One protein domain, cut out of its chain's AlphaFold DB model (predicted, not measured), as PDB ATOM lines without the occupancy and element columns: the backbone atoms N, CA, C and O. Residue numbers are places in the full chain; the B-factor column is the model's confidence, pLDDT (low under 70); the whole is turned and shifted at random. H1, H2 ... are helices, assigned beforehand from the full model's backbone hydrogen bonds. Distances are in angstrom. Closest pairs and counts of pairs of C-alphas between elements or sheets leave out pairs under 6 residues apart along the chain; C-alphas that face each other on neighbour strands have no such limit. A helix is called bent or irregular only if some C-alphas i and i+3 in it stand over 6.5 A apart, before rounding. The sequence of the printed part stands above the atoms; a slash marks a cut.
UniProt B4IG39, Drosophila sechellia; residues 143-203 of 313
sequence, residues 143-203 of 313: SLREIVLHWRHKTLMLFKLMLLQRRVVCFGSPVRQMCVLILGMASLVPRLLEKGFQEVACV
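What this domain is: This is residues 143 to 203 of the 313 residues of a protein of Drosophila sechellia (UniProt B4IG39). Two helices, H1 and H2, joined through one residue, make a corner, and the later part of a third, H3, packs on both away from that corner, near Leu 144 of H1 and Phe 159 of H2, steeply tilted to each; a short, irregular helix, H4, turns off beyond the end of H3. A long link from H2 arcs away to the beginning of H3, and the last residues, 197 to 203, stick out free. The printed part has 61 residues, with four named helices in the order H1, H2, H3, H4 and no named strand; its class is all helix. It is compact, with a radius of gyration of the C-alphas of 11.9 A, and spans 30 by 23 by 20 A.

How they stand to each other: Start at H1, residues 144 to 151, and go on to H2, residues 153 to 163. They are close but not clearly touching, at a steep tilt of 67 degrees, opposite ways; their closest C-alphas, those of Val 148 and Thr 155, are 6.1 A apart. Next look at H3, residues 175 to 187, the hub, which touches three helices. It touches H1 with residues 181 to 185 alone, at a steep tilt of 64 degrees, opposite ways; the closest C-alphas are those of Leu 144 and Gly 184, 5.9 A apart. H3 only just touches H2, with 3 pairs of C-alphas within 8 A and with Met 185 alone on its side; the closest C-alphas, those of Phe 159 and Met 185, are 6.5 A apart, and the two run the same way at a steep tilt of 67 degrees. Then comes H4, residues 192 to 199, irregular, with C-alphas 194 and 197 standing 7.4 A apart. H3 and H4 touch only at the corner, and only just, with 3 pairs of C-alphas within 8 A; H3 does so with residues 186 to 187 alone. Their closest C-alphas, those of Ser 187 and Leu 193, are 6.2 A apart, and their lines are about perpendicular at 90 degrees. H4 is apart from H1 and from H2. In H1, H2 and H3 every O i to N i+4 pair is within hydrogen-bond range; in H4 1 of 4 is, beside 2 of 5 O i to N i+3 pairs.

Where its parts are: Find C-alpha 144 at (33.903, -31.747, -51.405), where H1 begins; it has 8 residues and is 10.5 A long. H2 has 11 residues and measures 15.5 A. H3 begins at C-alpha 175, (41.941, -34.477, -36.282), and its 13 residues cover 18.4 A. H4, 8 residues and 9.3 A, ends at C-alpha 199, (24.937, -51.369, -42.451).

The domain as a whole: The two C-alphas farthest apart, those of Leu 149 and Val 203, are 33.6 A apart. The printed part has no cut. The link from H2 to H3, 11 residues, is long; those from H1 to H2 and from H3 to H4 are tight. Residues 171 to 176, of which 175 to 176 belong to H3, stand free. The mean pLDDT of the printed part is 86.3, and residues 201 to 203 are under 70.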
ATOM      1  N   SER A 143      33.080 -29.729 -47.393       88.56
ATOM      2  CA  SER A 143      33.532 -29.090 -48.631       88.56
ATOM      3  C   SER A 143      34.200 -30.093 -49.587       88.56
ATOM      4  O   SER A 143      35.424 -30.163 -49.711       88.56
ATOM      5  N   LEU A 144      33.396 -30.860 -50.338       90.06
ATOM      6  CA  LEU A 144      33.903 -31.747 -51.405       90.06
ATOM      7  C   LEU A 144      34.793 -31.007 -52.420       90.06
ATOM      8  O   LEU A 144      35.782 -31.558 -52.905       90.06
ATOM      9  N   ARG A 145      34.471 -29.742 -52.722       93.00
ATOM     10  CA  ARG A 145      35.270 -28.882 -53.608       93.00
ATOM     11  C   ARG A 145      36.682 -28.671 -53.065       93.00
ATOM     12  O   ARG A 145      37.636 -28.721 -53.830       93.00
ATOM     13  N   GLU A 146      36.816 -28.435 -51.767       92.12
ATOM     14  CA  GLU A 146      38.104 -28.216 -51.111       92.12
ATOM     15  C   GLU A 146      38.931 -29.499 -51.044       92.12
ATOM     16  O   GLU A 146      40.097 -29.480 -51.433       92.12
ATOM     17  N   ILE A 147      38.304 -30.635 -50.713       93.12
ATOM     18  CA  ILE A 147      38.938 -31.961 -50.788       93.12
ATOM     19  C   ILE A 147      39.493 -32.210 -52.200       93.12
ATOM     20  O   ILE A 147      40.661 -32.566 -52.354       93.12
ATOM     21  N   VAL A 148      38.695 -31.978 -53.250       94.50
ATOM     22  CA  VAL A 148      39.122 -32.153 -54.650       94.50
ATOM     23  C   VAL A 148      40.226 -31.169 -55.053       94.50
ATOM     24  O   VAL A 148      41.162 -31.570 -55.740       94.50
ATOM     25  N   LEU A 149      40.175 -29.903 -54.632       94.75
ATOM     26  CA  LEU A 149      41.211 -28.917 -54.974       94.75
ATOM     27  C   LEU A 149      42.547 -29.184 -54.261       94.75
ATOM     28  O   LEU A 149      43.605 -29.011 -54.874       94.75
ATOM     29  N   HIS A 150      42.491 -29.632 -53.005       93.12
ATOM     30  CA  HIS A 150      43.654 -29.945 -52.177       93.12
ATOM     31  C   HIS A 150      44.311 -31.271 -52.600       93.12
ATOM     32  O   HIS A 150      45.510 -31.316 -52.872       93.12
ATOM     33  N   TRP A 151      43.534 -32.355 -52.721       92.12
ATOM     34  CA  TRP A 151      44.053 -33.704 -53.003       92.12
ATOM     35  C   TRP A 151      44.136 -34.037 -54.504       92.12
ATOM     36  O   TRP A 151      44.919 -34.906 -54.906       92.12
ATOM     37  N   ARG A 152      43.394 -33.327 -55.364       95.06
ATOM     38  CA  ARG A 152      43.390 -33.477 -56.834       95.06
ATOM     39  C   ARG A 152      43.182 -34.935 -57.264       95.06
ATOM     40  O   ARG A 152      42.186 -35.560 -56.915       95.06
ATOM     41  N   HIS A 153      44.124 -35.514 -58.012       95.50
ATOM     42  CA  HIS A 153      44.041 -36.907 -58.463       95.50
ATOM     43  C   HIS A 153      44.089 -37.921 -57.304       95.50
ATOM     44  O   HIS A 153      43.577 -39.032 -57.450       95.50
ATOM     45  N   LYS A 154      44.654 -37.559 -56.139       94.31
ATOM     46  CA  LYS A 154      44.693 -38.444 -54.966       94.31
ATOM     47  C   LYS A 154      43.293 -38.697 -54.404       94.31
ATOM     48  O   LYS A 154      43.058 -39.783 -53.886       94.31
ATOM     49  N   THR A 155      42.344 -37.775 -54.592       94.38
ATOM     50  CA  THR A 155      40.923 -37.987 -54.268       94.38
ATOM     51  C   THR A 155      40.370 -39.201 -55.015       94.38
ATOM     52  O   THR A 155      39.733 -40.061 -54.416       94.38
ATOM     53  N   LEU A 156      40.687 -39.341 -56.308       94.69
ATOM     54  CA  LEU A 156      40.269 -40.494 -57.114       94.69
ATOM     55  C   LEU A 156      40.969 -41.788 -56.680       94.69
ATOM     56  O   LEU A 156      40.347 -42.849 -56.689       94.69
ATOM     57  N   MET A 157      42.239 -41.719 -56.262       95.12
ATOM     58  CA  MET A 157      42.943 -42.876 -55.693       95.12
ATOM     59  C   MET A 157      42.298 -43.336 -54.382       95.12
ATOM     60  O   MET A 157      42.047 -44.528 -54.217       95.12
ATOM     61  N   LEU A 158      41.981 -42.407 -53.478       93.81
ATOM     62  CA  LEU A 158      41.340 -42.702 -52.198       93.81
ATOM     63  C   LEU A 158      39.911 -43.235 -52.389       93.81
ATOM     64  O   LEU A 158      39.543 -44.230 -51.768       93.81
ATOM     65  N   PHE A 159      39.142 -42.665 -53.325       94.56
ATOM     66  CA  PHE A 159      37.818 -43.179 -53.686       94.56
ATOM     67  C   PHE A 159      37.903 -44.589 -54.282       94.56
ATOM     68  O   PHE A 159      37.144 -45.475 -53.901       94.56
ATOM     69  N   LYS A 160      38.887 -44.846 -55.153       95.69
ATOM     70  CA  LYS A 160      39.155 -46.186 -55.692       95.69
ATOM     71  C   LYS A 160      39.517 -47.188 -54.589       95.69
ATOM     72  O   LYS A 160      39.068 -48.327 -54.656       95.69
ATOM     73  N   LEU A 161      40.296 -46.796 -53.578       95.12
ATOM     74  CA  LEU A 161      40.609 -47.664 -52.433       95.12
ATOM     75  C   LEU A 161      39.361 -47.985 -51.594       95.12
ATOM     76  O   LEU A 161      39.195 -49.137 -51.196       95.12
ATOM     77  N   MET A 162      38.476 -47.003 -51.394       91.12
ATOM     78  CA  MET A 162      37.184 -47.176 -50.718       91.12
ATOM     79  C   MET A 162      36.259 -48.133 -51.490       91.12
ATOM     80  O   MET A 162      35.763 -49.095 -50.910       91.12
ATOM     81  N   LEU A 163      36.097 -47.944 -52.807       91.81
ATOM     82  CA  LEU A 163      35.309 -48.840 -53.669       91.81
ATOM     83  C   LEU A 163      35.870 -50.271 -53.721       91.81
ATOM     84  O   LEU A 163      35.112 -51.229 -53.835       91.81
ATOM     85  N   LEU A 164      37.193 -50.429 -53.617       95.06
ATOM     86  CA  LEU A 164      37.867 -51.730 -53.535       95.06
ATOM     87  C   LEU A 164      37.893 -52.322 -52.111       95.06
ATOM     88  O   LEU A 164      38.600 -53.308 -51.896       95.06
ATOM     89  N   GLN A 165      37.191 -51.709 -51.148       90.06
ATOM     90  CA  GLN A 165      37.116 -52.120 -49.737       90.06
ATOM     91  C   GLN A 165      38.496 -52.409 -49.112       90.06
ATOM     92  O   GLN A 165      38.680 -53.336 -48.319       90.06
ATOM     93  N   ARG A 166      39.512 -51.626 -49.498       90.81
ATOM     94  CA  ARG A 166      40.881 -51.809 -49.003       90.81
ATOM     95  C   ARG A 166      41.001 -51.292 -47.574       90.81
ATOM     96  O   ARG A 166      40.414 -50.279 -47.212       90.81
ATOM     97  N   ARG A 167      41.826 -51.970 -46.771       88.62
ATOM     98  CA  ARG A 167      42.216 -51.496 -45.438       88.62
ATOM     99  C   ARG A 167      43.129 -50.281 -45.610       88.62
ATOM    100  O   ARG A 167      44.275 -50.435 -46.023       88.62
ATOM    101  N   VAL A 168      42.598 -49.093 -45.341       88.19
ATOM    102  CA  VAL A 168      43.323 -47.817 -45.391       88.19
ATOM    103  C   VAL A 168      43.465 -47.295 -43.967       88.19
ATOM    104  O   VAL A 168      42.487 -47.259 -43.226       88.19
ATOM    105  N   VAL A 169      44.680 -46.895 -43.594       88.38
ATOM    106  CA  VAL A 169      44.957 -46.189 -42.339       88.38
ATOM    107  C   VAL A 169      45.187 -44.723 -42.682       88.38
ATOM    108  O   VAL A 169      46.071 -44.409 -43.477       88.38
ATOM    109  N   CYS A 170      44.382 -43.840 -42.098       82.00
ATOM    110  CA  CYS A 170      44.553 -42.394 -42.197       82.00
ATOM    111  C   CYS A 170      45.242 -41.893 -40.926       82.00
ATOM    112  O   CYS A 170      44.835 -42.259 -39.826       82.00
ATOM    113  N   PHE A 171      46.262 -41.054 -41.079       85.12
ATOM    114  CA  PHE A 171      46.955 -40.390 -39.978       85.12
ATOM    115  C   PHE A 171      47.217 -38.931 -40.359       85.12
ATOM    116  O   PHE A 171      47.517 -38.634 -41.517       85.12
ATOM    117  N   GLY A 172      47.096 -38.031 -39.389       77.00
ATOM    118  CA  GLY A 172      47.289 -36.599 -39.576       77.00
ATOM    119  C   GLY A 172      46.672 -35.798 -38.433       77.00
ATOM    120  O   GLY A 172      45.740 -36.265 -37.782       77.00
ATOM    121  N   SER A 173      47.196 -34.597 -38.220       76.44
ATOM    122  CA  SER A 173      46.639 -33.570 -37.342       76.44
ATOM    123  C   SER A 173      46.463 -32.265 -38.136       76.44
ATOM    124  O   SER A 173      47.218 -32.044 -39.092       76.44
ATOM    125  N   PRO A 174      45.501 -31.392 -37.783       75.94
ATOM    126  CA  PRO A 174      44.451 -31.575 -36.771       75.94
ATOM    127  C   PRO A 174      43.438 -32.677 -37.141       75.94
ATOM    128  O   PRO A 174      43.200 -32.960 -38.322       75.94
ATOM    129  N   VAL A 175      42.842 -33.314 -36.130       77.25
ATOM    130  CA  VAL A 175      41.941 -34.477 -36.282       77.25
ATOM    131  C   VAL A 175      40.706 -34.113 -37.106       77.25
ATOM    132  O   VAL A 175      40.290 -34.882 -37.980       77.25
ATOM    133  N   ARG A 176      40.175 -32.901 -36.914       81.50
ATOM    134  CA  ARG A 176      39.022 -32.353 -37.642       81.50
ATOM    135  C   ARG A 176      39.138 -32.513 -39.163       81.50
ATOM    136  O   ARG A 176      38.189 -32.951 -39.813       81.50
ATOM    137  N   GLN A 177      40.306 -32.222 -39.741       82.81
ATOM    138  CA  GLN A 177      40.523 -32.331 -41.192       82.81
ATOM    139  C   GLN A 177      40.481 -33.786 -41.680       82.81
ATOM    140  O   GLN A 177      39.995 -34.054 -42.781       82.81
ATOM    141  N   MET A 178      40.947 -34.738 -40.865       85.44
ATOM    142  CA  MET A 178      40.872 -36.167 -41.184       85.44
ATOM    143  C   MET A 178      39.422 -36.664 -41.149       85.44
ATOM    144  O   MET A 178      39.006 -37.384 -42.056       85.44
ATOM    145  N   CYS A 179      38.625 -36.226 -40.171       84.94
ATOM    146  CA  CYS A 179      37.193 -36.529 -40.102       84.94
ATOM    147  C   CYS A 179      36.427 -35.973 -41.315       84.94
ATOM    148  O   CYS A 179      35.687 -36.718 -41.961       84.94
ATOM    149  N   VAL A 180      36.658 -34.704 -41.680       88.00
ATOM    150  CA  VAL A 180      36.058 -34.072 -42.871       88.00
ATOM    151  C   VAL A 180      36.477 -34.789 -44.157       88.00
ATOM    152  O   VAL A 180      35.634 -35.011 -45.027       88.00
ATOM    153  N   LEU A 181      37.739 -35.219 -44.278       89.69
ATOM    154  CA  LEU A 181      38.193 -36.020 -45.416       89.69
ATOM    155  C   LEU A 181      37.461 -37.366 -45.477       89.69
ATOM    156  O   LEU A 181      36.890 -37.686 -46.515       89.69
ATOM    157  N   ILE A 182      37.444 -38.147 -44.393       89.56
ATOM    158  CA  ILE A 182      36.813 -39.479 -44.361       89.56
ATOM    159  C   ILE A 182      35.322 -39.382 -44.706       89.56
ATOM    160  O   ILE A 182      34.842 -40.113 -45.578       89.56
ATOM    161  N   LEU A 183      34.599 -38.450 -44.079       88.19
ATOM    162  CA  LEU A 183      33.165 -38.275 -44.300       88.19
ATOM    163  C   LEU A 183      32.860 -37.665 -45.677       88.19
ATOM    164  O   LEU A 183      31.910 -38.075 -46.342       88.19
ATOM    165  N   GLY A 184      33.710 -36.753 -46.153       90.69
ATOM    166  CA  GLY A 184      33.659 -36.225 -47.513       90.69
ATOM    167  C   GLY A 184      33.830 -37.332 -48.554       90.69
ATOM    168  O   GLY A 184      32.996 -37.469 -49.447       90.69
ATOM    169  N   MET A 185      34.837 -38.198 -48.404       91.19
ATOM    170  CA  MET A 185      35.032 -39.356 -49.284       91.19
ATOM    171  C   MET A 185      33.846 -40.327 -49.239       91.19
ATOM    172  O   MET A 185      33.447 -40.832 -50.286       91.19
ATOM    173  N   ALA A 186      33.250 -40.547 -48.063       89.44
ATOM    174  CA  ALA A 186      32.040 -41.355 -47.916       89.44
ATOM    175  C   ALA A 186      30.820 -40.724 -48.619       89.44
ATOM    176  O   ALA A 186      30.033 -41.441 -49.234       89.44
ATOM    177  N   SER A 187      30.687 -39.392 -48.610       90.00
ATOM    178  CA  SER A 187      29.573 -38.685 -49.268       90.00
ATOM    179  C   SER A 187      29.567 -38.798 -50.801       90.00
ATOM    180  O   SER A 187      28.524 -38.610 -51.424       90.00
ATOM    181  N   LEU A 188      30.698 -39.171 -51.419       91.25
ATOM    182  CA  LEU A 188      30.774 -39.486 -52.852       91.25
ATOM    183  C   LEU A 188      29.994 -40.757 -53.232       91.25
ATOM    184  O   LEU A 188      29.660 -40.934 -54.404       91.25
ATOM    185  N   VAL A 189      29.698 -41.644 -52.273       90.06
ATOM    186  CA  VAL A 189      28.811 -42.795 -52.485       90.06
ATOM    187  C   VAL A 189      27.367 -42.361 -52.195       90.06
ATOM    188  O   VAL A 189      27.057 -41.997 -51.055       90.06
ATOM    189  N   PRO A 190      26.446 -42.405 -53.181       88.19
ATOM    190  CA  PRO A 190      25.077 -41.940 -52.989       88.19
ATOM    191  C   PRO A 190      24.389 -42.615 -51.799       88.19
ATOM    192  O   PRO A 190      24.358 -43.839 -51.702       88.19
ATOM    193  N   ARG A 191      23.792 -41.802 -50.917       84.44
ATOM    194  CA  ARG A 191      23.035 -42.227 -49.720       84.44
ATOM    195  C   ARG A 191      23.837 -42.979 -48.647       84.44
ATOM    196  O   ARG A 191      23.241 -43.406 -47.658       84.44
ATOM    197  N   LEU A 192      25.165 -43.082 -48.761       86.88
ATOM    198  CA  LEU A 192      25.983 -43.761 -47.747       86.88
ATOM    199  C   LEU A 192      25.904 -43.058 -46.380       86.88
ATOM    200  O   LEU A 192      25.824 -43.730 -45.358       86.88
ATOM    201  N   LEU A 193      25.816 -41.722 -46.352       84.31
ATOM    202  CA  LEU A 193      25.601 -40.968 -45.108       84.31
ATOM    203  C   LEU A 193      24.174 -41.107 -44.543       84.31
ATOM    204  O   LEU A 193      23.987 -41.066 -43.336       84.31
ATOM    205  N   GLU A 194      23.169 -41.290 -45.404       82.44
ATOM    206  CA  GLU A 194      21.758 -41.411 -45.003       82.44
ATOM    207  C   GLU A 194      21.456 -42.791 -44.395       82.44
ATOM    208  O   GLU A 194      20.701 -42.898 -43.431       82.44
ATOM    209  N   LYS A 195      22.020 -43.856 -44.985       81.56
ATOM    210  CA  LYS A 195      21.657 -45.252 -44.676       81.56
ATOM    211  C   LYS A 195      22.831 -46.175 -44.379       81.56
ATOM    212  O   LYS A 195      22.670 -47.096 -43.588       81.56
ATOM    213  N   GLY A 196      24.008 -45.916 -44.946       78.62
ATOM    214  CA  GLY A 196      25.175 -46.795 -44.816       78.62
ATOM    215  C   GLY A 196      25.621 -47.028 -43.373       78.62
ATOM    216  O   GLY A 196      26.076 -48.117 -43.050       78.62
ATOM    217  N   PHE A 197      25.410 -46.060 -42.473       75.19
ATOM    218  CA  PHE A 197      25.691 -46.226 -41.041       75.19
ATOM    219  C   PHE A 197      24.861 -47.332 -40.361       75.19
ATOM    220  O   PHE A 197      25.318 -47.903 -39.376       75.19
ATOM    221  N   GLN A 198      23.689 -47.689 -40.898       72.06
ATOM    222  CA  GLN A 198      22.874 -48.815 -40.408       72.06
ATOM    223  C   GLN A 198      23.449 -50.177 -40.838       72.06
ATOM    224  O   GLN A 198      23.156 -51.197 -40.221       72.06
ATOM    225  N   GLU A 199      24.284 -50.187 -41.879       74.62
ATOM    226  CA  GLU A 199      24.937 -51.369 -42.451       74.62
ATOM    227  C   GLU A 199      26.382 -51.542 -41.932       74.62
ATOM    228  O   GLU A 199      27.074 -52.493 -42.304       74.62
ATOM    229  N   VAL A 200      26.857 -50.647 -41.052       71.31
ATOM    230  CA  VAL A 200      28.200 -50.723 -40.459       71.31
ATOM    231  C   VAL A 200      28.288 -51.919 -39.517       71.31
ATOM    232  O   VAL A 200      27.828 -51.899 -38.375       71.31
ATOM    233  N   ALA A 201      28.962 -52.968 -39.982       58.00
ATOM    234  CA  ALA A 201      29.364 -54.071 -39.130       58.00
ATOM    235  C   ALA A 201      30.447 -53.603 -38.145       58.00
ATOM    236  O   ALA A 201      31.591 -53.354 -38.532       58.00
ATOM    237  N   CYS A 202      30.118 -53.559 -36.851       59.75
ATOM    238  CA  CYS A 202      31.137 -53.576 -35.806       59.75
ATOM    239  C   CYS A 202      31.864 -54.925 -35.887       59.75
ATOM    240  O   CYS A 202      31.364 -55.951 -35.413       59.75
ATOM    241  N   VAL A 203      33.020 -54.943 -36.557       55.56
ATOM    242  CA  VAL A 203      33.844 -56.143 -36.693       55.56
ATOM    243  C   VAL A 203      34.319 -56.539 -35.301       55.56
ATOM    244  O   VAL A 203      35.251 -55.943 -34.764       55.56
TER     245      VAL A 203